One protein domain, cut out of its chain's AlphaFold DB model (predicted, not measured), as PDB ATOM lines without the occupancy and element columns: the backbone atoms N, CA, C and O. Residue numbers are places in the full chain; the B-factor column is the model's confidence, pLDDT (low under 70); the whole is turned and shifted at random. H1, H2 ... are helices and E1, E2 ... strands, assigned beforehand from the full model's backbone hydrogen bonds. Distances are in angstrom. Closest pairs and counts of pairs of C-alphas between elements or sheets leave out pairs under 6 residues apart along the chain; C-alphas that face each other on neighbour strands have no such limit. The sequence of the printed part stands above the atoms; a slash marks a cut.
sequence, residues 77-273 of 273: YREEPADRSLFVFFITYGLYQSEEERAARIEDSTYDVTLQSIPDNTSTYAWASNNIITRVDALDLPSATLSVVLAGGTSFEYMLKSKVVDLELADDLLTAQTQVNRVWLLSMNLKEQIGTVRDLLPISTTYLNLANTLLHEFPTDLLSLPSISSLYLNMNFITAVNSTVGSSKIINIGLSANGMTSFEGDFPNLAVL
ATOM      1  N   TYR A  77     135.880 152.673 134.155       75.62
ATOM      2  CA  TYR A  77     135.977 154.108 133.964       75.62
ATOM      3  C   TYR A  77     136.715 154.405 132.656       75.62
ATOM      4  O   TYR A  77     137.945 154.369 132.599       75.62
ATOM      5  N   ARG A  78     135.978 154.686 131.573       78.25
ATOM      6  CA  ARG A  78     136.607 155.044 130.285       78.25
ATOM      7  C   ARG A  78     137.288 156.411 130.330       78.25
ATOM      8  O   ARG A  78     138.250 156.643 129.603       78.25
ATOM      9  N   GLU A  79     136.823 157.269 131.227       76.50
ATOM     10  CA  GLU A  79     137.444 158.529 131.626       76.50
ATOM     11  C   GLU A  79     137.611 158.520 133.154       76.50
ATOM     12  O   GLU A  79     136.814 157.880 133.840       76.50
ATOM     13  N   GLU A  80     138.631 159.197 133.704       74.81
ATOM     14  CA  GLU A  80     138.808 159.279 135.166       74.81
ATOM     15  C   GLU A  80     137.521 159.812 135.814       74.81
ATOM     16  O   GLU A  80     137.102 160.938 135.519       74.81
ATOM     17  N   PRO A  81     136.865 159.022 136.679       69.94
ATOM     18  CA  PRO A  81     135.528 159.342 137.123       69.94
ATOM     19  C   PRO A  81     135.594 160.454 138.166       69.94
ATOM     20  O   PRO A  81     136.416 160.432 139.085       69.94
ATOM     21  N   ALA A  82     134.657 161.395 138.080       69.44
ATOM     22  CA  ALA A  82     134.438 162.351 139.161       69.44
ATOM     23  C   ALA A  82     133.912 161.660 140.437       69.44
ATOM     24  O   ALA A  82     134.149 162.149 141.541       69.44
ATOM     25  N   ASP A  83     133.230 160.516 140.289       84.56
ATOM     26  CA  ASP A  83     132.635 159.744 141.378       84.56
ATOM     27  C   ASP A  83     133.005 158.255 141.284       84.56
ATOM     28  O   ASP A  83     132.494 157.511 140.450       84.56
ATOM     29  N   ARG A  84     133.892 157.809 142.180       88.44
ATOM     30  CA  ARG A  84     134.308 156.399 142.298       88.44
ATOM     31  C   ARG A  84     133.309 155.534 143.074       88.44
ATOM     32  O   ARG A  84     133.511 154.329 143.192       88.44
ATOM     33  N   SER A  85     132.245 156.130 143.615       94.62
ATOM     34  CA  SER A  85     131.174 155.397 144.293       94.62
ATOM     35  C   SER A  85     130.130 154.825 143.336       94.62
ATOM     36  O   SER A  85     129.313 153.996 143.745       94.62
ATOM     37  N   LEU A  86     130.181 155.219 142.064       94.38
ATOM     38  CA  LEU A  86     129.277 154.768 141.022       94.38
ATOM     39  C   LEU A  86     129.984 153.781 140.088       94.38
ATOM     40  O   LEU A  86     131.035 154.079 139.521       94.38
ATOM     41  N   PHE A  87     129.379 152.613 139.910       95.88
ATOM     42  CA  PHE A  87     129.690 151.679 138.837       95.88
ATOM     43  C   PHE A  87     128.558 151.726 137.810       95.88
ATOM     44  O   PHE A  87     127.388 151.622 138.180       95.88
ATOM     45  N   VAL A  88     128.901 151.858 136.528       95.81
ATOM     46  CA  VAL A  88     127.938 151.823 135.422       95.81
ATOM     47  C   VAL A  88     128.458 150.898 134.338       95.81
ATOM     48  O   VAL A  88     129.590 151.049 133.875       95.81
ATOM     49  N   PHE A  89     127.599 149.990 133.895       97.44
ATOM     50  CA  PHE A  89     127.831 149.192 132.707       97.44
ATOM     51  C   PHE A  89     126.587 149.211 131.824       97.44
ATOM     52  O   PHE A  89     125.489 148.850 132.257       97.44
ATOM     53  N   PHE A  90     126.764 149.631 130.574       97.94
ATOM     54  CA  PHE A  90     125.697 149.596 129.588       97.94
ATOM     55  C   PHE A  90     125.698 148.292 128.808       97.94
ATOM     56  O   PHE A  90     126.722 147.830 128.306       97.94
ATOM     57  N   ILE A  91     124.512 147.735 128.631       98.38
ATOM     58  CA  ILE A  91     124.278 146.672 127.676       98.38
ATOM     59  C   ILE A  91     123.554 147.310 126.496       98.38
ATOM     60  O   ILE A  91     122.361 147.591 126.566       98.38
ATOM     61  N   THR A  92     124.265 147.592 125.408       97.81
ATOM     62  CA  THR A  92     123.649 148.274 124.267       97.81
ATOM     63  C   THR A  92     122.665 147.350 123.563       97.81
ATOM     64  O   THR A  92     122.888 146.140 123.454       97.81
ATOM     65  N   TYR A  93     121.551 147.920 123.097       97.88
ATOM     66  CA  TYR A  93     120.483 147.145 122.476       97.88
ATOM     67  C   TYR A  93     120.995 146.334 121.282       97.88
ATOM     68  O   TYR A  93     121.737 146.835 120.435       97.88
ATOM     69  N   GLY A  94     120.577 145.073 121.232       95.06
ATOM     70  CA  GLY A  94     120.824 144.176 120.115       95.06
ATOM     71  C   GLY A  94     119.635 144.091 119.159       95.06
ATOM     72  O   GLY A  94     118.789 144.984 119.082       95.06
ATOM     73  N   LEU A  95     119.568 142.969 118.447       95.44
ATOM     74  CA  LEU A  95     118.477 142.603 117.542       95.44
ATOM     75  C   LEU A  95     117.223 142.110 118.280       95.44
ATOM     76  O   LEU A  95     116.172 141.983 117.654       95.44
ATOM     77  N   TYR A  96     117.328 141.828 119.582       96.81
ATOM     78  CA  TYR A  96     116.195 141.419 120.404       96.81
ATOM     79  C   TYR A  96     115.078 142.476 120.393       96.81
ATOM     80  O   TYR A  96     115.328 143.688 120.458       96.81
ATOM     81  N   GLN A  97     113.838 141.988 120.324       97.25
ATOM     82  CA  GLN A  97     112.621 142.781 120.442       97.25
ATOM     83  C   GLN A  97     111.608 142.038 121.310       97.25
ATOM     84  O   GLN A  97     111.214 140.917 120.980       97.25
ATOM     85  N   SER A  98     111.156 142.686 122.380       97.75
ATOM     86  CA  SER A  98     110.079 142.174 123.227       97.75
ATOM     87  C   SER A  98     108.721 142.265 122.523       97.75
ATOM     88  O   SER A  98     108.540 142.986 121.532       97.75
ATOM     89  N   GLU A  99     107.728 141.542 123.043       98.19
ATOM     90  CA  GLU A  99     106.343 141.662 122.576       98.19
ATOM     91  C   GLU A  99     105.827 143.092 122.777       98.19
ATOM     92  O   GLU A  99     105.180 143.658 121.892       98.19
ATOM     93  N   GLU A 100     106.194 143.700 123.903       98.44
ATOM     94  CA  GLU A 100     105.859 145.062 124.282       98.44
ATOM     95  C   GLU A 100     106.512 146.099 123.356       98.44
ATOM     96  O   GLU A 100     105.869 147.086 122.997       98.44
ATOM     97  N   GLU A 101     107.761 145.888 122.917       98.38
ATOM     98  CA  GLU A 101     108.421 146.758 121.931       98.38
ATOM     99  C   GLU A 101     107.699 146.682 120.585       98.38
ATOM    100  O   GLU A 101     107.432 147.706 119.954       98.38
ATOM    101  N   ARG A 102     107.364 145.468 120.132       98.31
ATOM    102  CA  ARG A 102     106.649 145.274 118.865       98.31
ATOM    103  C   ARG A 102     105.279 145.943 118.889       98.31
ATOM    104  O   ARG A 102     104.909 146.576 117.903       98.31
ATOM    105  N   ALA A 103     104.548 145.829 119.997       98.25
ATOM    106  CA  ALA A 103     103.271 146.508 120.178       98.25
ATOM    107  C   ALA A 103     103.437 148.037 120.177       98.25
ATOM    108  O   ALA A 103     102.735 148.721 119.432       98.25
ATOM    109  N   ALA A 104     104.417 148.567 120.919       97.81
ATOM    110  CA  ALA A 104     104.681 150.004 120.989       97.81
ATOM    111  C   ALA A 104     105.022 150.613 119.619       97.81
ATOM    112  O   ALA A 104     104.541 151.689 119.287       97.81
ATOM    113  N   ARG A 105     105.785 149.902 118.778       97.75
ATOM    114  CA  ARG A 105     106.111 150.329 117.401       97.75
ATOM    115  C   ARG A 105     104.905 150.366 116.463       97.75
ATOM    116  O   ARG A 105     104.904 151.121 115.496       97.75
ATOM    117  N   ILE A 106     103.912 149.510 116.703       97.88
ATOM    118  CA  ILE A 106     102.659 149.502 115.936       97.88
ATOM    119  C   ILE A 106     101.774 150.675 116.369       97.88
ATOM    120  O   ILE A 106     101.123 151.291 115.526       97.88
ATOM    121  N   GLU A 107     101.745 150.970 117.667       97.56
ATOM    122  CA  GLU A 107     100.933 152.040 118.249       97.56
ATOM    123  C   GLU A 107     101.507 153.438 117.967       97.56
ATOM    124  O   GLU A 107     100.759 154.359 117.639       97.56
ATOM    125  N   ASP A 108     102.831 153.590 118.036       97.50
ATOM    126  CA  ASP A 108     103.534 154.859 117.867       97.50
ATOM    127  C   ASP A 108     104.507 154.816 116.680       97.50
ATOM    128  O   ASP A 108     105.604 154.256 116.740       97.50
ATOM    129  N   SER A 109     104.134 155.500 115.595       96.69
ATOM    130  CA  SER A 109     104.977 155.623 114.396       96.69
ATOM    131  C   SER A 109     106.257 156.444 114.607       96.69
ATOM    132  O   SER A 109     107.148 156.412 113.759       96.69
ATOM    133  N   THR A 110     106.375 157.167 115.725       97.75
ATOM    134  CA  THR A 110     107.566 157.945 116.098       97.75
ATOM    135  C   THR A 110     108.514 157.194 117.033       97.75
ATOM    136  O   THR A 110     109.581 157.719 117.352       97.75
ATOM    137  N   TYR A 111     108.186 155.956 117.420       97.56
ATOM    138  CA  TYR A 111     108.949 155.163 118.389       97.56
ATOM    139  C   TYR A 111     110.452 155.098 118.072       97.56
ATOM    140  O   TYR A 111     111.286 155.367 118.934       97.56
ATOM    141  N   ASP A 112     110.813 154.809 116.818       97.19
ATOM    142  CA  ASP A 112     112.220 154.736 116.395       97.19
ATOM    143  C   ASP A 112     112.935 156.082 116.409       97.19
ATOM    144  O   ASP A 112     114.117 156.150 116.741       97.19
ATOM    145  N   VAL A 113     112.226 157.156 116.064       97.62
ATOM    146  CA  VAL A 113     112.785 158.511 116.104       97.62
ATOM    147  C   VAL A 113     113.072 158.895 117.554       97.62
ATOM    148  O   VAL A 113     114.146 159.410 117.857       97.62
ATOM    149  N   THR A 114     112.150 158.578 118.464       97.19
ATOM    150  CA  THR A 114     112.333 158.786 119.904       97.19
ATOM    151  C   THR A 114     113.501 157.962 120.437       97.19
ATOM    152  O   THR A 114     114.347 158.499 121.151       97.19
ATOM    153  N   LEU A 115     113.613 156.691 120.042       96.50
ATOM    154  CA  LEU A 115     114.722 155.821 120.439       96.50
ATOM    155  C   LEU A 115     116.082 156.385 119.999       96.50
ATOM    156  O   LEU A 115     117.024 156.388 120.786       96.50
ATOM    157  N   GLN A 116     116.177 156.902 118.773       96.00
ATOM    158  CA  GLN A 116     117.399 157.521 118.242       96.00
ATOM    159  C   GLN A 116     117.760 158.849 118.922       96.00
ATOM    160  O   GLN A 116     118.897 159.300 118.807       96.00
ATOM    161  N   SER A 117     116.809 159.485 119.612       96.81
ATOM    162  CA  SER A 117     117.036 160.744 120.330       96.81
ATOM    163  C   SER A 117     117.593 160.561 121.746       96.81
ATOM    164  O   SER A 117     117.980 161.548 122.375       96.81
ATOM    165  N   ILE A 118     117.640 159.322 122.254       97.00
ATOM    166  CA  ILE A 118     118.206 159.029 123.575       97.00
ATOM    167  C   ILE A 118     119.705 159.368 123.567       97.00
ATOM    168  O   ILE A 118     120.419 158.924 122.664       97.00
ATOM    169  N   PRO A 119     120.207 160.121 124.565       96.81
ATOM    170  CA  PRO A 119     121.630 160.400 124.689       96.81
ATOM    171  C   PRO A 119     122.492 159.134 124.733       96.81
ATOM    172  O   PRO A 119     122.135 158.124 125.344       96.81
ATOM    173  N   ASP A 120     123.668 159.216 124.121       95.81
ATOM    174  CA  ASP A 120     124.665 158.153 124.155       95.81
ATOM    175  C   ASP A 120     125.772 158.503 125.156       95.81
ATOM    176  O   ASP A 120     126.484 159.496 125.000       95.81
ATOM    177  N   ASN A 121     125.895 157.710 126.221       93.94
ATOM    178  CA  ASN A 121     126.911 157.874 127.260       93.94
ATOM    179  C   ASN A 121     127.989 156.773 127.214       93.94
ATOM    180  O   ASN A 121     128.763 156.612 128.160       93.94
ATOM    181  N   THR A 122     128.083 156.027 126.109       93.75
ATOM    182  CA  THR A 122     129.045 154.926 125.915       93.75
ATOM    183  C   THR A 122     130.500 155.375 125.716       93.75
ATOM    184  O   THR A 122     131.427 154.555 125.746       93.75
ATOM    185  N   SER A 123     130.735 156.677 125.534       91.31
ATOM    186  CA  SER A 123     132.074 157.270 125.616       91.31
ATOM    187  C   SER A 123     132.581 157.354 127.057       91.31
ATOM    188  O   SER A 123     133.777 157.202 127.284       91.31
ATOM    189  N   THR A 124     131.681 157.549 128.025       89.62
ATOM    190  CA  THR A 124     132.013 157.766 129.442       89.62
ATOM    191  C   THR A 124     132.044 156.460 130.231       89.62
ATOM    192  O   THR A 124     132.935 156.250 131.055       89.62
ATOM    193  N   TYR A 125     131.093 155.562 129.970       92.12
ATOM    194  CA  TYR A 125     130.931 154.320 130.725       92.12
ATOM    195  C   TYR A 125     131.218 153.081 129.878       92.12
ATOM    196  O   TYR A 125     131.092 153.090 128.649       92.12
ATOM    197  N   ALA A 126     131.621 152.000 130.546       94.00
ATOM    198  CA  ALA A 126     131.847 150.712 129.909       94.00
ATOM    199  C   ALA A 126     130.556 150.152 129.302       94.00
ATOM    200  O   ALA A 126     129.460 150.384 129.816       94.00
ATOM    201  N   TRP A 127     130.693 149.408 128.204       95.25
ATOM    202  CA  TRP A 127     129.547 148.809 127.538       95.25
ATOM    203  C   TRP A 127     129.900 147.585 126.696       95.25
ATOM    204  O   TRP A 127     131.003 147.495 126.149       95.25
ATOM    205  N   ALA A 128     128.923 146.696 126.532       94.81
ATOM    206  CA  ALA A 128     128.943 145.578 125.589       94.81
ATOM    207  C   ALA A 128     127.594 145.472 124.862       94.81
ATOM    208  O   ALA A 128     126.572 145.921 125.376       94.81
ATOM    209  N   SER A 129     127.573 144.901 123.656       95.12
ATOM    210  CA  SER A 129     126.330 144.743 122.889       95.12
ATOM    211  C   SER A 129     125.576 143.483 123.289       95.12
ATOM    212  O   SER A 129     126.178 142.413 123.339       95.12
ATOM    213  N   ASN A 130     124.254 143.579 123.447       96.44
ATOM    214  CA  ASN A 130     123.356 142.435 123.655       96.44
ATOM    215  C   ASN A 130     123.234 141.502 122.435       96.44
ATOM    216  O   ASN A 130     122.602 140.460 122.520       96.44
ATOM    217  N   ASN A 131     123.857 141.838 121.300       93.31
ATOM    218  CA  ASN A 131     124.091 140.863 120.228       93.31
ATOM    219  C   ASN A 131     125.189 139.849 120.573       93.31
ATOM    220  O   ASN A 131     125.362 138.871 119.854       93.31
ATOM    221  N   ILE A 132     125.969 140.137 121.615       90.38
ATOM    222  CA  ILE A 132     127.108 139.339 122.044       90.38
ATOM    223  C   ILE A 132     126.865 138.846 123.465       90.38
ATOM    224  O   ILE A 132     126.869 137.646 123.672       90.38
ATOM    225  N   ILE A 133     126.641 139.742 124.432       93.12
ATOM    226  CA  ILE A 133     126.443 139.345 125.830       93.12
ATOM    227  C   ILE A 133     125.080 138.678 126.028       93.12
ATOM    228  O   ILE A 133     124.044 139.260 125.696       93.12
ATOM    229  N   THR A 134     125.101 137.483 126.617       94.38
ATOM    230  CA  THR A 134     123.904 136.692 126.941       94.38
ATOM    231  C   THR A 134     123.692 136.524 128.442       94.38
ATOM    232  O   THR A 134     122.594 136.158 128.854       94.38
ATOM    233  N   ARG A 135     124.717 136.785 129.265       96.81
ATOM    234  CA  ARG A 135     124.657 136.627 130.722       96.81
ATOM    235  C   ARG A 135     125.577 137.614 131.447       96.81
ATOM    236  O   ARG A 135     126.629 137.981 130.917       96.81
ATOM    237  N   VAL A 136     125.184 138.029 132.649       98.12
ATOM    238  CA  VAL A 136     126.041 138.753 133.600       98.12
ATOM    239  C   VAL A 136     126.176 137.934 134.883       98.12
ATOM    240  O   VAL A 136     125.176 137.617 135.529       98.12
ATOM    241  N   ASP A 137     127.417 137.645 135.253       97.69
ATOM    242  CA  ASP A 137     127.802 136.882 136.439       97.69
ATOM    243  C   ASP A 137     128.247 137.783 137.579       97.69
ATOM    244  O   ASP A 137     128.365 138.998 137.409       97.69
ATOM    245  N   ALA A 138     128.525 137.157 138.726       97.44
ATOM    246  CA  ALA A 138     129.130 137.784 139.887       97.44
ATOM    247  C   ALA A 138     130.171 138.847 139.504       97.44
ATOM    248  O   ALA A 138     131.167 138.588 138.813       97.44
ATOM    249  N   LEU A 139     129.914 140.062 139.985       97.69
ATOM    250  CA  LEU A 139     130.799 141.200 139.824       97.69
ATOM    251  C   LEU A 139     131.583 141.418 141.114       97.69
ATOM    252  O   LEU A 139     131.016 141.462 142.208       97.69
ATOM    253  N   ASP A 140     132.887 141.602 140.964       96.56
ATOM    254  CA  ASP A 140     133.792 142.079 141.996       96.56
ATOM    255  C   ASP A 140     134.049 143.571 141.799       96.56
ATOM    256  O   ASP A 140     134.561 144.001 140.759       96.56
ATOM    257  N   LEU A 141     133.646 144.374 142.782       96.06
ATOM    258  CA  LEU A 141     133.608 145.827 142.672       96.06
ATOM    259  C   LEU A 141     134.560 146.475 143.678       96.06
ATOM    260  O   LEU A 141     134.748 145.956 144.782       96.06
ATOM    261  N   PRO A 142     135.117 147.659 143.362       94.81
ATOM    262  CA  PRO A 142     135.927 148.392 144.319       94.81
ATOM    263  C   PRO A 142     135.166 148.634 145.629       94.81
ATOM    264  O   PRO A 142     133.968 148.928 145.638       94.81
ATOM    265  N   SER A 143     135.874 148.621 146.758       95.25
ATOM    266  CA  SER A 143     135.266 148.862 148.078       95.25
ATOM    267  C   SER A 143     134.629 150.251 148.224       95.25
ATOM    268  O   SER A 143     133.867 150.490 149.156       95.25
ATOM    269  N   ALA A 144     134.977 151.189 147.338       95.06
ATOM    270  CA  ALA A 144     134.400 152.528 147.291       95.06
ATOM    271  C   ALA A 144     133.024 152.572 146.602       95.06
ATOM    272  O   ALA A 144     132.316 153.562 146.764       95.06
ATOM    273  N   THR A 145     132.647 151.540 145.842       96.88
ATOM    274  CA  THR A 145     131.398 151.500 145.076       96.88
ATOM    275  C   THR A 145     130.196 151.359 146.002       96.88
ATOM    276  O   THR A 145     130.061 150.379 146.716       96.88
ATOM    277  N   LEU A 146     129.287 152.328 145.976       98.31
ATOM    278  CA  LEU A 146     128.041 152.319 146.750       98.31
ATOM    279  C   LEU A 146     126.814 152.086 145.861       98.31
ATOM    280  O   LEU A 146     125.757 151.673 146.349       98.31
ATOM    281  N   SER A 147     126.961 152.388 144.570       98.31
ATOM    282  CA  SER A 147     125.902 152.443 143.568       98.31
ATOM    283  C   SER A 147     126.282 151.619 142.339       98.31
ATOM    284  O   SER A 147     127.357 151.827 141.780       98.31
ATOM    285  N   VAL A 148     125.397 150.720 141.904       98.56
ATOM    286  CA  VAL A 148     125.605 149.862 140.724       98.56
ATOM    287  C   VAL A 148     124.488 150.060 139.716       98.56
ATOM    288  O   VAL A 148     123.327 149.807 140.026       98.56
ATOM    289  N   VAL A 149     124.848 150.456 138.499       98.38
ATOM    290  CA  VAL A 149     123.934 150.603 137.368       98.38
ATOM    291  C   VAL A 149     124.280 149.580 136.294       98.38
ATOM    292  O   VAL A 149     125.320 149.680 135.646       98.38
ATOM    293  N   LEU A 150     123.375 148.630 136.077       98.56
ATOM    294  CA  LEU A 150     123.337 147.791 134.884       98.56
ATOM    295  C   LEU A 150     122.132 148.229 134.059       98.56
ATOM    296  O   LEU A 150     120.987 148.092 134.496       98.56
ATOM    297  N   ALA A 151     122.385 148.814 132.893       98.44
ATOM    298  CA  ALA A 151     121.333 149.440 132.101       98.44
ATOM    299  C   ALA A 151     121.365 148.973 130.648       98.44
ATOM    300  O   ALA A 151     122.394 149.062 129.977       98.44
ATOM    301  N   GLY A 152     120.217 148.521 130.150       98.50
ATOM    302  CA  GLY A 152     119.986 148.346 128.725       98.50
ATOM    303  C   GLY A 152     119.979 149.691 127.991       98.50
ATOM    304  O   GLY A 152     119.398 150.668 128.464       98.50
ATOM    305  N   GLY A 153     120.607 149.736 126.819       97.94
ATOM    306  CA  GLY A 153     120.749 150.938 126.003       97.94
ATOM    307  C   GLY A 153     122.079 151.654 126.221       97.94
ATOM    308  O   GLY A 153     123.114 151.018 126.383       97.94
ATOM    309  N   THR A 154     122.055 152.982 126.140       97.19
ATOM    310  CA  THR A 154     123.250 153.849 126.171       97.19
ATOM    311  C   THR A 154     123.161 154.952 127.226       97.19
ATOM    312  O   THR A 154     124.036 155.812 127.290       97.19
ATOM    313  N   SER A 155     122.100 154.952 128.036       96.31
ATOM    314  CA  SER A 155     121.859 155.916 129.107       96.31
ATOM    315  C   SER A 155     121.064 155.255 130.232       96.31
ATOM    316  O   SER A 155     120.254 154.361 129.993       96.31
ATOM    317  N   PHE A 156     121.299 155.697 131.467       94.81
ATOM    318  CA  PHE A 156     120.496 155.326 132.638       94.81
ATOM    319  C   PHE A 156     119.623 156.484 133.143       94.81
ATOM    320  O   PHE A 156     118.783 156.285 134.019       94.81
ATOM    321  N   GLU A 157     119.810 157.689 132.594       94.38
ATOM    322  CA  GLU A 157     118.970 158.859 132.878       94.38
ATOM    323  C   GLU A 157     117.751 158.906 131.954       94.38
ATOM    324  O   GLU A 157     116.670 159.324 132.365       94.38
ATOM    325  N   TYR A 158     117.922 158.436 130.715       95.12
ATOM    326  CA  TYR A 158     116.891 158.426 129.684       95.12
ATOM    327  C   TYR A 158     116.724 157.014 129.132       95.12
ATOM    328  O   TYR A 158     117.680 156.385 128.685       95.12
ATOM    329  N   MET A 159     115.489 156.521 129.131       95.06
ATOM    330  CA  MET A 159     115.129 155.225 128.560       95.06
ATOM    331  C   MET A 159     113.794 155.334 127.825       95.06
ATOM    332  O   MET A 159     112.983 156.209 128.131       95.06
ATOM    333  N   LEU A 160     113.569 154.452 126.851       97.31
ATOM    334  CA  LEU A 160     112.305 154.354 126.125       97.31
ATOM    335  C   LEU A 160     111.568 153.105 126.589       97.31
ATOM    336  O   LEU A 160     112.117 152.005 126.540       97.31
ATOM    337  N   LYS A 161     110.319 153.289 127.032       98.06
ATOM    338  CA  LYS A 161     109.480 152.195 127.522       98.06
ATOM    339  C   LYS A 161     109.385 151.089 126.473       98.06
ATOM    340  O   LYS A 161     109.308 151.380 125.282       98.06
ATOM    341  N   SER A 162     109.372 149.845 126.937       98.31
ATOM    342  CA  SER A 162     109.321 148.620 126.135       98.31
ATOM    343  C   SER A 162     110.629 148.245 125.442       98.31
ATOM    344  O   SER A 162     110.817 147.060 125.161       98.31
ATOM    345  N   LYS A 163     111.550 149.189 125.185       98.44
ATOM    346  CA  LYS A 163     112.861 148.849 124.626       98.44
ATOM    347  C   LYS A 163     113.756 148.300 125.728       98.44
ATOM    348  O   LYS A 163     114.128 149.039 126.634       98.44
ATOM    349  N   VAL A 164     114.109 147.023 125.638       98.69
ATOM    350  CA  VAL A 164     114.941 146.348 126.637       98.69
ATOM    351  C   VAL A 164     116.017 145.479 125.991       98.69
ATOM    352  O   VAL A 164     115.953 145.176 124.798       98.69
ATOM    353  N   VAL A 165     117.008 145.091 126.788       98.62
ATOM    354  CA  VAL A 165     117.932 143.987 126.492       98.62
ATOM    355  C   VAL A 165     117.402 142.669 127.048       98.62
ATOM    356  O   VAL A 165     116.602 142.678 127.982       98.62
ATOM    357  N   ASP A 166     117.868 141.550 126.503       98.12
ATOM    358  CA  ASP A 166     117.510 140.197 126.937       98.12
ATOM    359  C   ASP A 166     118.775 139.404 127.266       98.12
ATOM    360  O   ASP A 166     119.611 139.155 126.395       98.12
ATOM    361  N   LEU A 167     118.961 139.092 128.545       97.50
ATOM    362  CA  LEU A 167     120.111 138.360 129.070       97.50
ATOM    363  C   LEU A 167     119.774 137.763 130.435       97.50
ATOM    364  O   LEU A 167     118.850 138.220 131.110       97.50
ATOM    365  N   GLU A 168     120.558 136.781 130.855       97.88
ATOM    366  CA  GLU A 168     120.452 136.163 132.174       97.88
ATOM    367  C   GLU A 168     121.287 136.918 133.217       97.88
ATOM    368  O   GLU A 168     122.408 137.353 132.943       97.88
ATOM    369  N   LEU A 169     120.765 137.045 134.436       98.12
ATOM    370  CA  LEU A 169     121.523 137.519 135.594       98.12
ATOM    371  C   LEU A 169     121.809 136.349 136.534       98.12
ATOM    372  O   LEU A 169     120.896 135.606 136.894       98.12
ATOM    373  N   ALA A 170     123.067 136.190 136.944       96.50
ATOM    374  CA  ALA A 170     123.431 135.192 137.940       96.50
ATOM    375  C   ALA A 170     122.755 135.466 139.291       96.50
ATOM    376  O   ALA A 170     122.541 136.613 139.685       96.50
ATOM    377  N   ASP A 171     122.444 134.399 140.020       94.31
ATOM    378  CA  ASP A 171     121.820 134.455 141.343       94.31
ATOM    379  C   ASP A 171     122.739 135.047 142.416       94.31
ATOM    380  O   ASP A 171     122.256 135.525 143.436       94.31
ATOM    381  N   ASP A 172     124.047 135.082 142.171       94.94
ATOM    382  CA  ASP A 172     125.051 135.663 143.053       94.94
ATOM    383  C   ASP A 172     125.580 137.037 142.597       94.94
ATOM    384  O   ASP A 172     126.466 137.581 143.264       94.94
ATOM    385  N   LEU A 173     124.992 137.632 141.544       98.12
ATOM    386  CA  LEU A 173     125.459 138.825 140.811       98.12
ATOM    387  C   LEU A 173     126.171 139.890 141.666       98.12
ATOM    388  O   LEU A 173     127.276 140.317 141.330       98.12
ATOM    389  N   LEU A 174     125.539 140.347 142.751       98.50
ATOM    390  CA  LEU A 174     126.077 141.362 143.665       98.50
ATOM    391  C   LEU A 174     126.104 140.895 145.127       98.50
ATOM    392  O   LEU A 174     126.375 141.694 146.020       98.50
ATOM    393  N   THR A 175     125.835 139.623 145.412       97.56
ATOM    394  CA  THR A 175     125.650 139.128 146.791       97.56
ATOM    395  C   THR A 175     126.864 139.364 147.693       97.56
ATOM    396  O   THR A 175     126.709 139.706 148.868       97.56
ATOM    397  N   ALA A 176     128.074 139.253 147.137       97.38
ATOM    398  CA  ALA A 176     129.331 139.512 147.837       97.38
ATOM    399  C   ALA A 176     129.614 141.014 148.065       97.38
ATOM    400  O   ALA A 176     130.429 141.369 148.919       97.38
ATOM    401  N   GLN A 177     128.921 141.906 147.350       98.06
ATOM    402  CA  GLN A 177     129.187 143.346 147.314       98.06
ATOM    403  C   GLN A 177     128.445 144.094 148.432       98.06
ATOM    404  O   GLN A 177     127.600 144.958 148.199       98.06
ATOM    405  N   THR A 178     128.763 143.753 149.683       97.31
ATOM    406  CA  THR A 178     128.097 144.278 150.897       97.31
ATOM    407  C   THR A 178     128.210 145.797 151.101       97.31
ATOM    408  O   THR A 178     127.454 146.378 151.881       97.31
ATOM    409  N   GLN A 179     129.135 146.456 150.407       98.12
ATOM    410  CA  GLN A 179     129.283 147.912 150.373       98.12
ATOM    411  C   GLN A 179     128.200 148.602 149.522       98.12
ATOM    412  O   GLN A 179     127.868 149.767 149.760       98.12
ATOM    413  N   VAL A 180     127.623 147.887 148.549       98.69
ATOM    414  CA  VAL A 180     126.612 148.417 147.631       98.69
ATOM    415  C   VAL A 180     125.270 148.493 148.347       98.69
ATOM    416  O   VAL A 180     124.820 147.539 148.981       98.69
ATOM    417  N   ASN A 181     124.608 149.643 148.251       98.69
ATOM    418  CA  ASN A 181     123.297 149.858 148.867       98.69
ATOM    419  C   ASN A 181     122.266 150.489 147.920       98.69
ATOM    420  O   ASN A 181     121.093 150.614 148.299       98.69
ATOM    421  N   ARG A 182     122.672 150.840 146.692       98.88
ATOM    422  CA  ARG A 182     121.791 151.331 145.628       98.88
ATOM    423  C   ARG A 182     122.048 150.548 144.347       98.88
ATOM    424  O   ARG A 182     123.178 150.516 143.862       98.88
ATOM    425  N   VAL A 183     121.004 149.935 143.803       98.88
ATOM    426  CA  VAL A 183     121.095 149.121 142.587       98.88
ATOM    427  C   VAL A 183     120.065 149.593 141.567       98.88
ATOM    428  O   VAL A 183     118.898 149.815 141.895       98.88
ATOM    429  N   TRP A 184     120.506 149.738 140.321       98.88
ATOM    430  CA  TRP A 184     119.675 150.019 139.161       98.88
ATOM    431  C   TRP A 184     119.851 148.878 138.162       98.88
ATOM    432  O   TRP A 184     120.952 148.658 137.661       98.88
ATOM    433  N   LEU A 185     118.757 148.180 137.881       98.81
ATOM    434  CA  LEU A 185     118.639 147.183 136.827       98.81
ATOM    435  C   LEU A 185     117.607 147.723 135.835       98.81
ATOM    436  O   LEU A 185     116.405 147.625 136.063       98.81
ATOM    437  N   LEU A 186     118.072 148.400 134.789       98.88
ATOM    438  CA  LEU A 186     117.220 149.223 133.925       98.88
ATOM    439  C   LEU A 186     117.111 148.627 132.530       98.88
ATOM    440  O   LEU A 186     118.098 148.111 132.007       98.88
ATOM    441  N   SER A 187     115.951 148.784 131.892       98.75
ATOM    442  CA  SER A 187     115.770 148.450 130.470       98.75
ATOM    443  C   SER A 187     116.205 147.023 130.123       98.75
ATOM    444  O   SER A 187     116.863 146.799 129.109       98.75
ATOM    445  N   MET A 188     115.862 146.054 130.970       98.19
ATOM    446  CA  MET A 188     116.211 144.641 130.801       98.19
ATOM    447  C   MET A 188     114.983 143.756 130.983       98.19
ATOM    448  O   MET A 188     114.140 144.026 131.832       98.19
ATOM    449  N   ASN A 189     114.862 142.705 130.185       98.50
ATOM    450  CA  ASN A 189     113.752 141.772 130.275       98.50
ATOM    451  C   ASN A 189     113.842 140.937 131.567       98.50
ATOM    452  O   ASN A 189     114.564 139.944 131.623       98.50
ATOM    453  N   LEU A 190     113.082 141.322 132.599       98.12
ATOM    454  CA  LEU A 190     112.997 140.580 133.865       98.12
ATOM    455  C   LEU A 190     111.702 139.781 134.010       98.12
ATOM    456  O   LEU A 190     111.465 139.218 135.076       98.12
ATOM    457  N   LYS A 191     110.871 139.697 132.964       94.75
ATOM    458  CA  LYS A 191     109.548 139.052 133.014       94.75
ATOM    459  C   LYS A 191     109.605 137.642 133.614       94.75
ATOM    460  O   LYS A 191     108.831 137.333 134.512       94.75
ATOM    461  N   GLU A 192     110.578 136.844 133.178       94.38
ATOM    462  CA  GLU A 192     110.779 135.461 133.638       94.38
ATOM    463  C   GLU A 192     111.818 135.332 134.771       94.38
ATOM    464  O   GLU A 192     112.019 134.249 135.310       94.38
ATOM    465  N   GLN A 193     112.486 136.428 135.148       96.50
ATOM    466  CA  GLN A 193     113.572 136.432 136.141       96.50
ATOM    467  C   GLN A 193     113.188 137.137 137.448       96.50
ATOM    468  O   GLN A 193     113.901 137.035 138.441       96.50
ATOM    469  N   ILE A 194     112.052 137.839 137.504       96.56
ATOM    470  CA  ILE A 194     111.693 138.679 138.654       96.56
ATOM    471  C   ILE A 194     111.648 137.918 139.989       96.56
ATOM    472  O   ILE A 194     112.005 138.481 141.023       96.56
ATOM    473  N   GLY A 195     111.288 136.630 139.966       95.50
ATOM    474  CA  GLY A 195     111.263 135.772 141.155       95.50
ATOM    475  C   GLY A 195     112.639 135.520 141.784       95.50
ATOM    476  O   GLY A 195     112.714 135.205 142.969       95.50
ATOM    477  N   THR A 196     113.732 135.692 141.034       95.38
ATOM    478  CA  THR A 196     115.105 135.514 141.534       95.38
ATOM    479  C   THR A 196     115.807 136.839 141.825       95.38
ATOM    480  O   THR A 196     116.835 136.839 142.493       95.38
ATOM    481  N   VAL A 197     115.237 137.988 141.424       97.69
ATOM    482  CA  VAL A 197     115.892 139.310 141.547       97.69
ATOM    483  C   VAL A 197     116.276 139.667 142.984       97.69
ATOM    484  O   VAL A 197     117.247 140.383 143.205       97.69
ATOM    485  N   ARG A 198     115.552 139.161 143.986       97.44
ATOM    486  CA  ARG A 198     115.944 139.337 145.392       97.44
ATOM    487  C   ARG A 198     117.334 138.754 145.669       97.44
ATOM    488  O   ARG A 198     118.106 139.382 146.388       97.44
ATOM    489  N   ASP A 199     117.611 137.563 145.150       96.38
ATOM    490  CA  ASP A 199     118.785 136.771 145.522       96.38
ATOM    491  C   ASP A 199     120.071 137.311 144.916       96.38
ATOM    492  O   ASP A 199     121.102 137.247 145.569       96.38
ATOM    493  N   LEU A 200     119.985 137.974 143.762       97.25
ATOM    494  CA  LEU A 200     121.127 138.634 143.119       97.25
ATOM    495  C   LEU A 200     121.676 139.825 143.926       97.25
ATOM    496  O   LEU A 200     122.762 140.322 143.621       97.25
ATOM    497  N   LEU A 201     120.917 140.354 144.894       98.25
ATOM    498  CA  LEU A 201     121.176 141.656 145.511       98.25
ATOM    499  C   LEU A 201     121.896 141.544 146.865       98.25
ATOM    500  O   LEU A 201     121.609 140.646 147.659       98.25
ATOM    501  N   PRO A 202     122.760 142.517 147.215       98.00
ATOM    502  CA  PRO A 202     123.321 142.603 148.555       98.00
ATOM    503  C   PRO A 202     122.218 142.795 149.602       98.00
ATOM    504  O   PRO A 202     121.279 143.577 149.410       98.00
ATOM    505  N   ILE A 203     122.387 142.199 150.785       97.25
ATOM    506  CA  ILE A 203     121.476 142.398 151.933       97.25
ATOM    507  C   ILE A 203     121.397 143.865 152.411       97.25
ATOM    508  O   ILE A 203     120.439 144.267 153.080       97.25
ATOM    509  N   SER A 204     122.402 144.669 152.064       98.12
ATOM    510  CA  SER A 204     122.518 146.109 152.316       98.12
ATOM    511  C   SER A 204     121.694 146.970 151.354       98.12
ATOM    512  O   SER A 204     121.664 148.188 151.522       98.12
ATOM    513  N   THR A 205     121.019 146.386 150.358       98.75
ATOM    514  CA  THR A 205     120.239 147.142 149.367       98.75
ATOM    515  C   THR A 205     119.114 147.933 150.034       98.75
ATOM    516  O   THR A 205     118.162 147.368 150.571       98.75
ATOM    517  N   THR A 206     119.220 149.261 149.969       98.88
ATOM    518  CA  THR A 206     118.219 150.216 150.479       98.88
ATOM    519  C   THR A 206     117.389 150.840 149.363       98.88
ATOM    520  O   THR A 206     116.229 151.200 149.578       98.88
ATOM    521  N   TYR A 207     117.979 150.942 148.171       98.88
ATOM    522  CA  TYR A 207     117.394 151.528 146.978       98.88
ATOM    523  C   TYR A 207     117.503 150.530 145.828       98.88
ATOM    524  O   TYR A 207     118.606 150.094 145.494       98.88
ATOM    525  N   LEU A 208     116.370 150.214 145.207       98.88
ATOM    526  CA  LEU A 208     116.306 149.370 144.023       98.88
ATOM    527  C   LEU A 208     115.469 150.049 142.941       98.88
ATOM    528  O   LEU A 208     114.342 150.476 143.193       98.88
ATOM    529  N   ASN A 209     116.017 150.135 141.734       98.88
ATOM    530  CA  ASN A 209     115.326 150.668 140.571       98.88
ATOM    531  C   ASN A 209     115.294 149.627 139.452       98.88
ATOM    532  O   ASN A 209     116.337 149.269 138.914       98.88
ATOM    533  N   LEU A 210     114.086 149.165 139.132       98.88
ATOM    534  CA  LEU A 210     113.763 148.213 138.073       98.88
ATOM    535  C   LEU A 210     112.950 148.894 136.961       98.88
ATOM    536  O   LEU A 210     111.973 148.333 136.454       98.88
ATOM    537  N   ALA A 211     113.261 150.151 136.636       98.81
ATOM    538  CA  ALA A 211     112.510 150.867 135.617       98.81
ATOM    539  C   ALA A 211     112.669 150.217 134.235       98.81
ATOM    540  O   ALA A 211     113.770 149.834 133.836       98.81
ATOM    541  N   ASN A 212     111.555 150.137 133.501       98.81
ATOM    542  CA  ASN A 212     111.491 149.553 132.160       98.81
ATOM    543  C   ASN A 212     112.007 148.100 132.114       98.81
ATOM    544  O   ASN A 212     112.883 147.772 131.324       98.81
ATOM    545  N   THR A 213     111.486 147.217 132.968       98.81
ATOM    546  CA  THR A 213     111.938 145.814 133.058       98.81
ATOM    547  C   THR A 213     110.885 144.778 132.653       98.81
ATOM    548  O   THR A 213     111.013 143.587 132.936       98.81
ATOM    549  N   LEU A 214     109.848 145.236 131.941       98.69
ATOM    550  CA  LEU A 214     108.714 144.440 131.457       98.69
ATOM    551  C   LEU A 214     107.898 143.754 132.571       98.69
ATOM    552  O   LEU A 214     107.271 142.723 132.341       98.69
ATOM    553  N   LEU A 215     107.871 144.320 133.780       98.56
ATOM    554  CA  LEU A 215     107.085 143.754 134.879       98.56
ATOM    555  C   LEU A 215     105.592 144.014 134.672       98.56
ATOM    556  O   LEU A 215     105.175 145.158 134.512       98.56
ATOM    557  N   HIS A 216     104.779 142.960 134.723       97.81
ATOM    558  CA  HIS A 216     103.311 143.049 134.646       97.81
ATOM    559  C   HIS A 216     102.638 142.990 136.023       97.81
ATOM    560  O   HIS A 216     101.490 143.405 136.179       97.81
ATOM    561  N   GLU A 217     103.366 142.536 137.042       97.31
ATOM    562  CA  GLU A 217     102.890 142.403 138.418       97.31
ATOM    563  C   GLU A 217     103.842 143.095 139.395       97.31
ATOM    564  O   GLU A 217     105.028 143.288 139.112       97.31
ATOM    565  N   PHE A 218     103.319 143.489 140.559       98.31
ATOM    566  CA  PHE A 218     104.142 144.069 141.613       98.31
ATOM    567  C   PHE A 218     105.059 142.987 142.223       98.31
ATOM    568  O   PHE A 218     104.552 141.977 142.711       98.31
ATOM    569  N   PRO A 219     106.387 143.189 142.264       97.62
ATOM    570  CA  PRO A 219     107.341 142.172 142.700       97.62
ATOM    571  C   PRO A 219     107.422 142.078 144.233       97.62
ATOM    572  O   PRO A 219     108.312 142.646 144.872       97.62
ATOM    573  N   THR A 220     106.477 141.362 144.843       97.38
ATOM    574  CA  THR A 220     106.340 141.257 146.308       97.38
ATOM    575  C   THR A 220     107.570 140.680 147.000       97.38
ATOM    576  O   THR A 220     107.896 141.102 148.110       97.38
ATOM    577  N   ASP A 221     108.292 139.771 146.347       97.19
ATOM    578  CA  ASP A 221     109.451 139.091 146.934       97.19
ATOM    579  C   ASP A 221     110.596 140.055 147.263       97.19
ATOM    580  O   ASP A 221     111.339 139.834 148.223       97.19
ATOM    581  N   LEU A 222     110.693 141.184 146.554       98.12
ATOM    582  CA  LEU A 222     111.685 142.228 146.829       98.12
ATOM    583  C   LEU A 222     111.455 142.908 148.182       98.12
ATOM    584  O   LEU A 222     112.400 143.405 148.792       98.12
ATOM    585  N   LEU A 223     110.224 142.887 148.704       97.81
ATOM    586  CA  LEU A 223     109.909 143.438 150.024       97.81
ATOM    587  C   LEU A 223     110.555 142.635 151.163       97.81
ATOM    588  O   LEU A 223     110.664 143.139 152.285       97.81
ATOM    589  N   SER A 224     111.025 141.413 150.895       97.12
ATOM    590  CA  SER A 224     111.751 140.598 151.875       97.12
ATOM    591  C   SER A 224     113.199 141.053 152.099       97.12
ATOM    592  O   SER A 224     113.757 140.744 153.153       97.12
ATOM    593  N   LEU A 225     113.781 141.864 151.200       97.81
ATOM    594  CA  LEU A 225     115.128 142.421 151.371       97.81
ATOM    595  C   LEU A 225     115.239 143.161 152.715       97.81
ATOM    596  O   LEU A 225     114.413 144.040 152.987       97.81
ATOM    597  N   PRO A 226     116.218 142.847 153.583       97.25
ATOM    598  CA  PRO A 226     116.236 143.355 154.957       97.25
ATOM    599  C   PRO A 226     116.228 144.883 155.061       97.25
ATOM    600  O   PRO A 226     115.529 145.428 155.914       97.25
ATOM    601  N   SER A 227     116.955 145.556 154.167       98.19
ATOM    602  CA  SER A 227     117.242 146.995 154.259       98.19
ATOM    603  C   SER A 227     116.448 147.863 153.275       98.19
ATOM    604  O   SER A 227     116.613 149.084 153.278       98.19
ATOM    605  N   ILE A 228     115.597 147.265 152.430       98.69
ATOM    606  CA  ILE A 228     114.914 147.993 151.353       98.69
ATOM    607  C   ILE A 228     113.971 149.059 151.918       98.69
ATOM    608  O   ILE A 228     113.117 148.773 152.759       98.69
ATOM    609  N   SER A 229     114.109 150.288 151.425       98.69
ATOM    610  CA  SER A 229     113.226 151.407 151.769       98.69
ATOM    611  C   SER A 229     112.705 152.154 150.545       98.69
ATOM    612  O   SER A 229     111.704 152.864 150.641       98.69
ATOM    613  N   SER A 230     113.352 151.992 149.388       98.88
ATOM    614  CA  SER A 230     112.975 152.663 148.148       98.88
ATOM    615  C   SER A 230     112.934 151.681 146.980       98.88
ATOM    616  O   SER A 230     113.956 151.075 146.659       98.88
ATOM    617  N   LEU A 231     111.770 151.548 146.343       98.81
ATOM    618  CA  LEU A 231     111.543 150.639 145.219       98.81
ATOM    619  C   LEU A 231     110.939 151.392 144.027       98.81
ATOM    620  O   LEU A 231     109.792 151.830 144.067       98.81
ATOM    621  N   TYR A 232     111.706 151.531 142.951       98.81
ATOM    622  CA  TYR A 232     111.286 152.224 141.735       98.81
ATOM    623  C   TYR A 232     110.995 151.214 140.630       98.81
ATOM    624  O   TYR A 232     111.872 150.477 140.202       98.81
ATOM    625  N   LEU A 233     109.753 151.205 140.159       98.81
ATOM    626  CA  LEU A 233     109.198 150.288 139.161       98.81
ATOM    627  C   LEU A 233     108.607 151.073 137.983       98.81
ATOM    628  O   LEU A 233     107.659 150.624 137.335       98.81
ATOM    629  N   ASN A 234     109.125 152.275 137.722       98.69
ATOM    630  CA  ASN A 234     108.614 153.153 136.672       98.69
ATOM    631  C   ASN A 234     108.674 152.477 135.293       98.69
ATOM    632  O   ASN A 234     109.532 151.638 135.039       98.69
ATOM    633  N   MET A 235     107.802 152.881 134.372       98.56
ATOM    634  CA  MET A 235     107.828 152.430 132.972       98.56
ATOM    635  C   MET A 235     107.668 150.910 132.791       98.56
ATOM    636  O   MET A 235     108.134 150.351 131.804       98.56
ATOM    637  N   ASN A 236     106.982 150.242 133.715       98.81
ATOM    638  CA  ASN A 236     106.592 148.839 133.588       98.81
ATOM    639  C   ASN A 236     105.126 148.721 133.110       98.81
ATOM    640  O   ASN A 236     104.542 149.674 132.585       98.81
ATOM    641  N   PHE A 237     104.528 147.543 133.246       98.62
ATOM    642  CA  PHE A 237     103.156 147.220 132.840       98.62
ATOM    643  C   PHE A 237     102.282 146.820 134.033       98.62
ATOM    644  O   PHE A 237     101.234 146.206 133.862       98.62
ATOM    645  N   ILE A 238     102.688 147.200 135.247       98.62
ATOM    646  CA  ILE A 238     101.966 146.882 136.477       98.62
ATOM    647  C   ILE A 238     100.603 147.575 136.443       98.62
ATOM    648  O   ILE A 238     100.503 148.769 136.147       98.62
ATOM    649  N   THR A 239      99.545 146.825 136.736       98.50
ATOM    650  CA  THR A 239      98.165 147.337 136.690       98.50
ATOM    651  C   THR A 239      97.536 147.518 138.063       98.50
ATOM    652  O   THR A 239      96.595 148.304 138.199       98.50
ATOM    653  N   ALA A 240      98.045 146.840 139.089       98.25
ATOM    654  CA  ALA A 240      97.520 146.930 140.441       98.25
ATOM    655  C   ALA A 240      98.584 146.603 141.494       98.25
ATOM    656  O   ALA A 240      99.473 145.782 141.270       98.25
ATOM    657  N   VAL A 241      98.428 147.198 142.678       98.44
ATOM    658  CA  VAL A 241      99.044 146.719 143.924       98.44
ATOM    659  C   VAL A 241      97.906 146.337 144.858       98.44
ATOM    660  O   VAL A 241      97.173 147.212 145.308       98.44
ATOM    661  N   ASN A 242      97.703 145.041 145.087       97.06
ATOM    662  CA  ASN A 242      96.553 144.551 145.852       97.06
ATOM    663  C   ASN A 242      96.740 144.729 147.372       97.06
ATOM    664  O   ASN A 242      97.857 144.906 147.857       97.06
ATOM    665  N   SER A 243      95.647 144.611 148.127       97.38
ATOM    666  CA  SER A 243      95.622 144.772 149.591       97.38
ATOM    667  C   SER A 243      96.385 143.717 150.397       97.38
ATOM    668  O   SER A 243      96.580 143.896 151.597       97.38
ATOM    669  N   THR A 244      96.847 142.629 149.773       96.62
ATOM    670  CA  THR A 244      97.727 141.649 150.435       96.62
ATOM    671  C   THR A 244      99.207 142.017 150.349       96.62
ATOM    672  O   THR A 244     100.016 141.464 151.091       96.62
ATOM    673  N   VAL A 245      99.572 142.956 149.469       98.00
ATOM    674  CA  VAL A 245     100.933 143.486 149.390       98.00
ATOM    675  C   VAL A 245     101.116 144.535 150.476       98.00
ATOM    676  O   VAL A 245     100.350 145.491 150.545       98.00
ATOM    677  N   GLY A 246     102.165 144.407 151.284       96.81
ATOM    678  CA  GLY A 246     102.488 145.429 152.267       96.81
ATOM    679  C   GLY A 246     103.906 145.342 152.809       96.81
ATOM    680  O   GLY A 246     104.553 144.293 152.771       96.81
ATOM    681  N   SER A 247     104.411 146.471 153.297       97.88
ATOM    682  CA  SER A 247     105.709 146.558 153.964       97.88
ATOM    683  C   SER A 247     105.808 147.826 154.799       97.88
ATOM    684  O   SER A 247     105.676 148.937 154.290       97.88
ATOM    685  N   SER A 248     106.155 147.674 156.076       97.88
ATOM    686  CA  SER A 248     106.473 148.805 156.952       97.88
ATOM    687  C   SER A 248     107.873 149.383 156.713       97.88
ATOM    688  O   SER A 248     108.228 150.380 157.333       97.88
ATOM    689  N   LYS A 249     108.706 148.764 155.867       98.00
ATOM    690  CA  LYS A 249     110.071 149.247 155.583       98.00
ATOM    691  C   LYS A 249     110.110 150.263 154.442       98.00
ATOM    692  O   LYS A 249     111.013 151.093 154.391       98.00
ATOM    693  N   ILE A 250     109.148 150.179 153.523       98.62
ATOM    694  CA  ILE A 250     109.117 151.004 152.317       98.62
ATOM    695  C   ILE A 250     108.639 152.417 152.648       98.62
ATOM    696  O   ILE A 250     107.603 152.611 153.280       98.62
ATOM    697  N   ILE A 251     109.416 153.387 152.177       98.69
ATOM    698  CA  ILE A 251     109.191 154.826 152.319       98.69
ATOM    699  C   ILE A 251     108.929 155.457 150.948       98.69
ATOM    700  O   ILE A 251     108.125 156.382 150.849       98.69
ATOM    701  N   ASN A 252     109.570 154.947 149.891       98.75
ATOM    702  CA  ASN A 252     109.407 155.449 148.528       98.75
ATOM    703  C   ASN A 252     109.016 154.315 147.579       98.75
ATOM    704  O   ASN A 252     109.711 153.296 147.503       98.75
ATOM    705  N   ILE A 253     107.953 154.528 146.811       98.75
ATOM    706  CA  ILE A 253     107.577 153.690 145.675       98.75
ATOM    707  C   ILE A 253     107.528 154.578 144.437       98.75
ATOM    708  O   ILE A 253     107.005 155.681 144.494       98.75
ATOM    709  N   GLY A 254     108.085 154.114 143.321       98.62
ATOM    710  CA  GLY A 254     107.906 154.761 142.021       98.62
ATOM    711  C   GLY A 254     107.105 153.868 141.089       98.62
ATOM    712  O   GLY A 254     107.579 152.792 140.734       98.62
ATOM    713  N   LEU A 255     105.917 154.301 140.670       98.50
ATOM    714  CA  LEU A 255     105.051 153.544 139.750       98.50
ATOM    715  C   LEU A 255     104.661 154.343 138.499       98.50
ATOM    716  O   LEU A 255     103.761 153.944 137.760       98.50
ATOM    717  N   SER A 256     105.342 155.453 138.215       98.12
ATOM    718  CA  SER A 256     105.021 156.293 137.057       98.12
ATOM    719  C   SER A 256     105.133 155.523 135.734       98.12
ATOM    720  O   SER A 256     105.917 154.582 135.608       98.12
ATOM    721  N   ALA A 257     104.326 155.909 134.741       97.69
ATOM    722  CA  ALA A 257     104.288 155.281 133.416       97.69
ATOM    723  C   ALA A 257     104.019 153.757 133.424       97.69
ATOM    724  O   ALA A 257     104.456 153.046 132.520       97.69
ATOM    725  N   ASN A 258     103.279 153.263 134.420       98.62
ATOM    726  CA  ASN A 258     102.663 151.932 134.437       98.62
ATOM    727  C   ASN A 258     101.220 151.964 133.890       98.62
ATOM    728  O   ASN A 258     100.737 153.011 133.465       98.62
ATOM    729  N   GLY A 259     100.534 150.818 133.901       97.00
ATOM    730  CA  GLY A 259      99.117 150.679 133.540       97.00
ATOM    731  C   GLY A 259      98.183 150.699 134.754       97.00
ATOM    732  O   GLY A 259      97.187 149.981 134.765       97.00
ATOM    733  N   MET A 260      98.541 151.446 135.802       97.88
ATOM    734  CA  MET A 260      97.894 151.380 137.115       97.88
ATOM    735  C   MET A 260      96.394 151.692 137.051       97.88
ATOM    736  O   MET A 260      95.975 152.727 136.537       97.88
ATOM    737  N   THR A 261      95.600 150.815 137.657       97.88
ATOM    738  CA  THR A 261      94.147 150.945 137.832       97.88
ATOM    739  C   THR A 261      93.743 150.964 139.307       97.88
ATOM    740  O   THR A 261      92.720 151.555 139.645       97.88
ATOM    741  N   SER A 262      94.557 150.381 140.197       97.56
ATOM    742  CA  SER A 262      94.344 150.413 141.647       97.56
ATOM    743  C   SER A 262      95.653 150.358 142.442       97.56
ATOM    744  O   SER A 262      96.652 149.782 142.012       97.56
ATOM    745  N   PHE A 263      95.639 150.955 143.634       98.06
ATOM    746  CA  PHE A 263      96.709 150.853 144.624       98.06
ATOM    747  C   PHE A 263      96.066 150.688 146.005       98.06
ATOM    748  O   PHE A 263      95.533 151.641 146.566       98.06
ATOM    749  N   GLU A 264      96.072 149.462 146.516       97.88
ATOM    750  CA  GLU A 264      95.411 149.049 147.760       97.88
ATOM    751  C   GLU A 264      96.388 148.468 148.794       97.88
ATOM    752  O   GLU A 264      95.955 148.043 149.862       97.88
ATOM    753  N   GLY A 265      97.687 148.414 148.480       97.25
ATOM    754  CA  GLY A 265      98.699 147.818 149.354       97.25
ATOM    755  C   GLY A 265      98.903 148.566 150.678       97.25
ATOM    756  O   GLY A 265      98.734 149.784 150.758       97.25
ATOM    757  N   ASP A 266      99.316 147.831 151.710       97.94
ATOM    758  CA  ASP A 266      99.540 148.335 153.068       97.94
ATOM    759  C   ASP A 266     101.000 148.769 153.285       97.94
ATOM    760  O   ASP A 266     101.891 147.975 153.607       97.94
ATOM    761  N   PHE A 267     101.257 150.063 153.102       98.19
ATOM    762  CA  PHE A 267     102.571 150.676 153.305       98.19
ATOM    763  C   PHE A 267     102.472 151.817 154.329       98.19
ATOM    764  O   PHE A 267     102.440 152.990 153.951       98.19
ATOM    765  N   PRO A 268     102.433 151.515 155.639       98.06
ATOM    766  CA  PRO A 268     102.112 152.503 156.676       98.06
ATOM    767  C   PRO A 268     103.149 153.629 156.819       98.06
ATOM    768  O   PRO A 268     102.841 154.665 157.402       98.06
ATOM    769  N   ASN A 269     104.362 153.438 156.287       98.25
ATOM    770  CA  ASN A 269     105.454 154.416 156.314       98.25
ATOM    771  C   ASN A 269     105.728 155.060 154.940       98.25
ATOM    772  O   ASN A 269     106.729 155.766 154.791       98.25
ATOM    773  N   LEU A 270     104.868 154.825 153.941       98.31
ATOM    774  CA  LEU A 270     105.024 155.388 152.602       98.31
ATOM    775  C   LEU A 270     104.916 156.915 152.650       98.31
ATOM    776  O   LEU A 270     103.896 157.468 153.058       98.31
ATOM    777  N   ALA A 271     105.974 157.590 152.212       97.88
ATOM    778  CA  ALA A 271     106.048 159.044 152.138       97.88
ATOM    779  C   ALA A 271     105.951 159.558 150.695       97.88
ATOM    780  O   ALA A 271     105.453 160.663 150.477       97.88
ATOM    781  N   VAL A 272     106.424 158.774 149.720       96.62
ATOM    782  CA  VAL A 272     106.428 159.128 148.291       96.62
ATOM    783  C   VAL A 272     105.890 157.963 147.461       96.62
ATOM    784  O   VAL A 272     106.335 156.827 147.641       96.62
ATOM    785  N   LEU A 273     104.963 158.272 146.547       92.75
ATOM    786  CA  LEU A 273     104.326 157.362 145.590       92.75
ATOM    787  C   LEU A 273     104.369 157.949 144.171       92.75
ATOM    788  O   LEU A 273     104.133 159.176 144.063       92.75
TER     789      LEU A 273
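What this domain is: This is residues 77 to 273 of the 273 residues of an uncharacterized protein of Phytophthora rubi (UniProt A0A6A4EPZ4). With little regular structure, the chain winds in stacked turns, a solenoid with the parallel sheet E2 E1 E3 E4 E5 E6 E7 as one wall and loops opposite. H1 and H2 lie off the sheet. The 197 printed residues hold E1 H1 H2 E2 E3 E4 E5 H3 E6 E7, 51 residues, mixed class. It is compact, radius of gyration of the C-alphas 16.5 A, spanning 46 by 43 by 27 A.

Where its parts are: E1, residues 86 to 92, begins at C-alpha 86 (129.277, 154.768, 141.022) and spans 18.8 A. E2 is 126 to 129, E3 147 to 152 with 16.5 A, E4 182 to 186, E5 207 to 209, E6 230 to 232, and E7 252 to 254, ending at C-alpha 254 (107.906, 154.761, 142.021). H1 is 99 to 107 with 12.5 A, H2 111 to 116, H3 220 to 224.

How they stand to each other: N 87 and O 147 of parallel E1 and E3 are 2.9 A apart, within hydrogen-bond range. E1, H1 H2, E2 and E5, H3, E6 are strand-helix-strand units, parallel neighbour strands joined through helices, with right-handed crossovers. H1 and H2 only just touch, with 3 pairs of C-alphas within 8 A, only at the corner; Arg 105 and Tyr 111 have the closest C-alphas, 5.7 A. H3 is only just not on the sheet, with 4 pairs of C-alphas within 10 A. Every O i to N i+4 pair is within hydrogen-bond range in H1 and H2; H3 has 0 of 1, but 2 of 2 O i to N i+3 pairs.

The domain as a whole: The farthest C-alphas, of Glu 80 and Ser 243, are 47.8 A apart. The printed part has no cut. Links E2 to E3, E3 to E4, E4 to E5 and E6 to E7 are long. Residues 81 to 82 have pLDDT under 70.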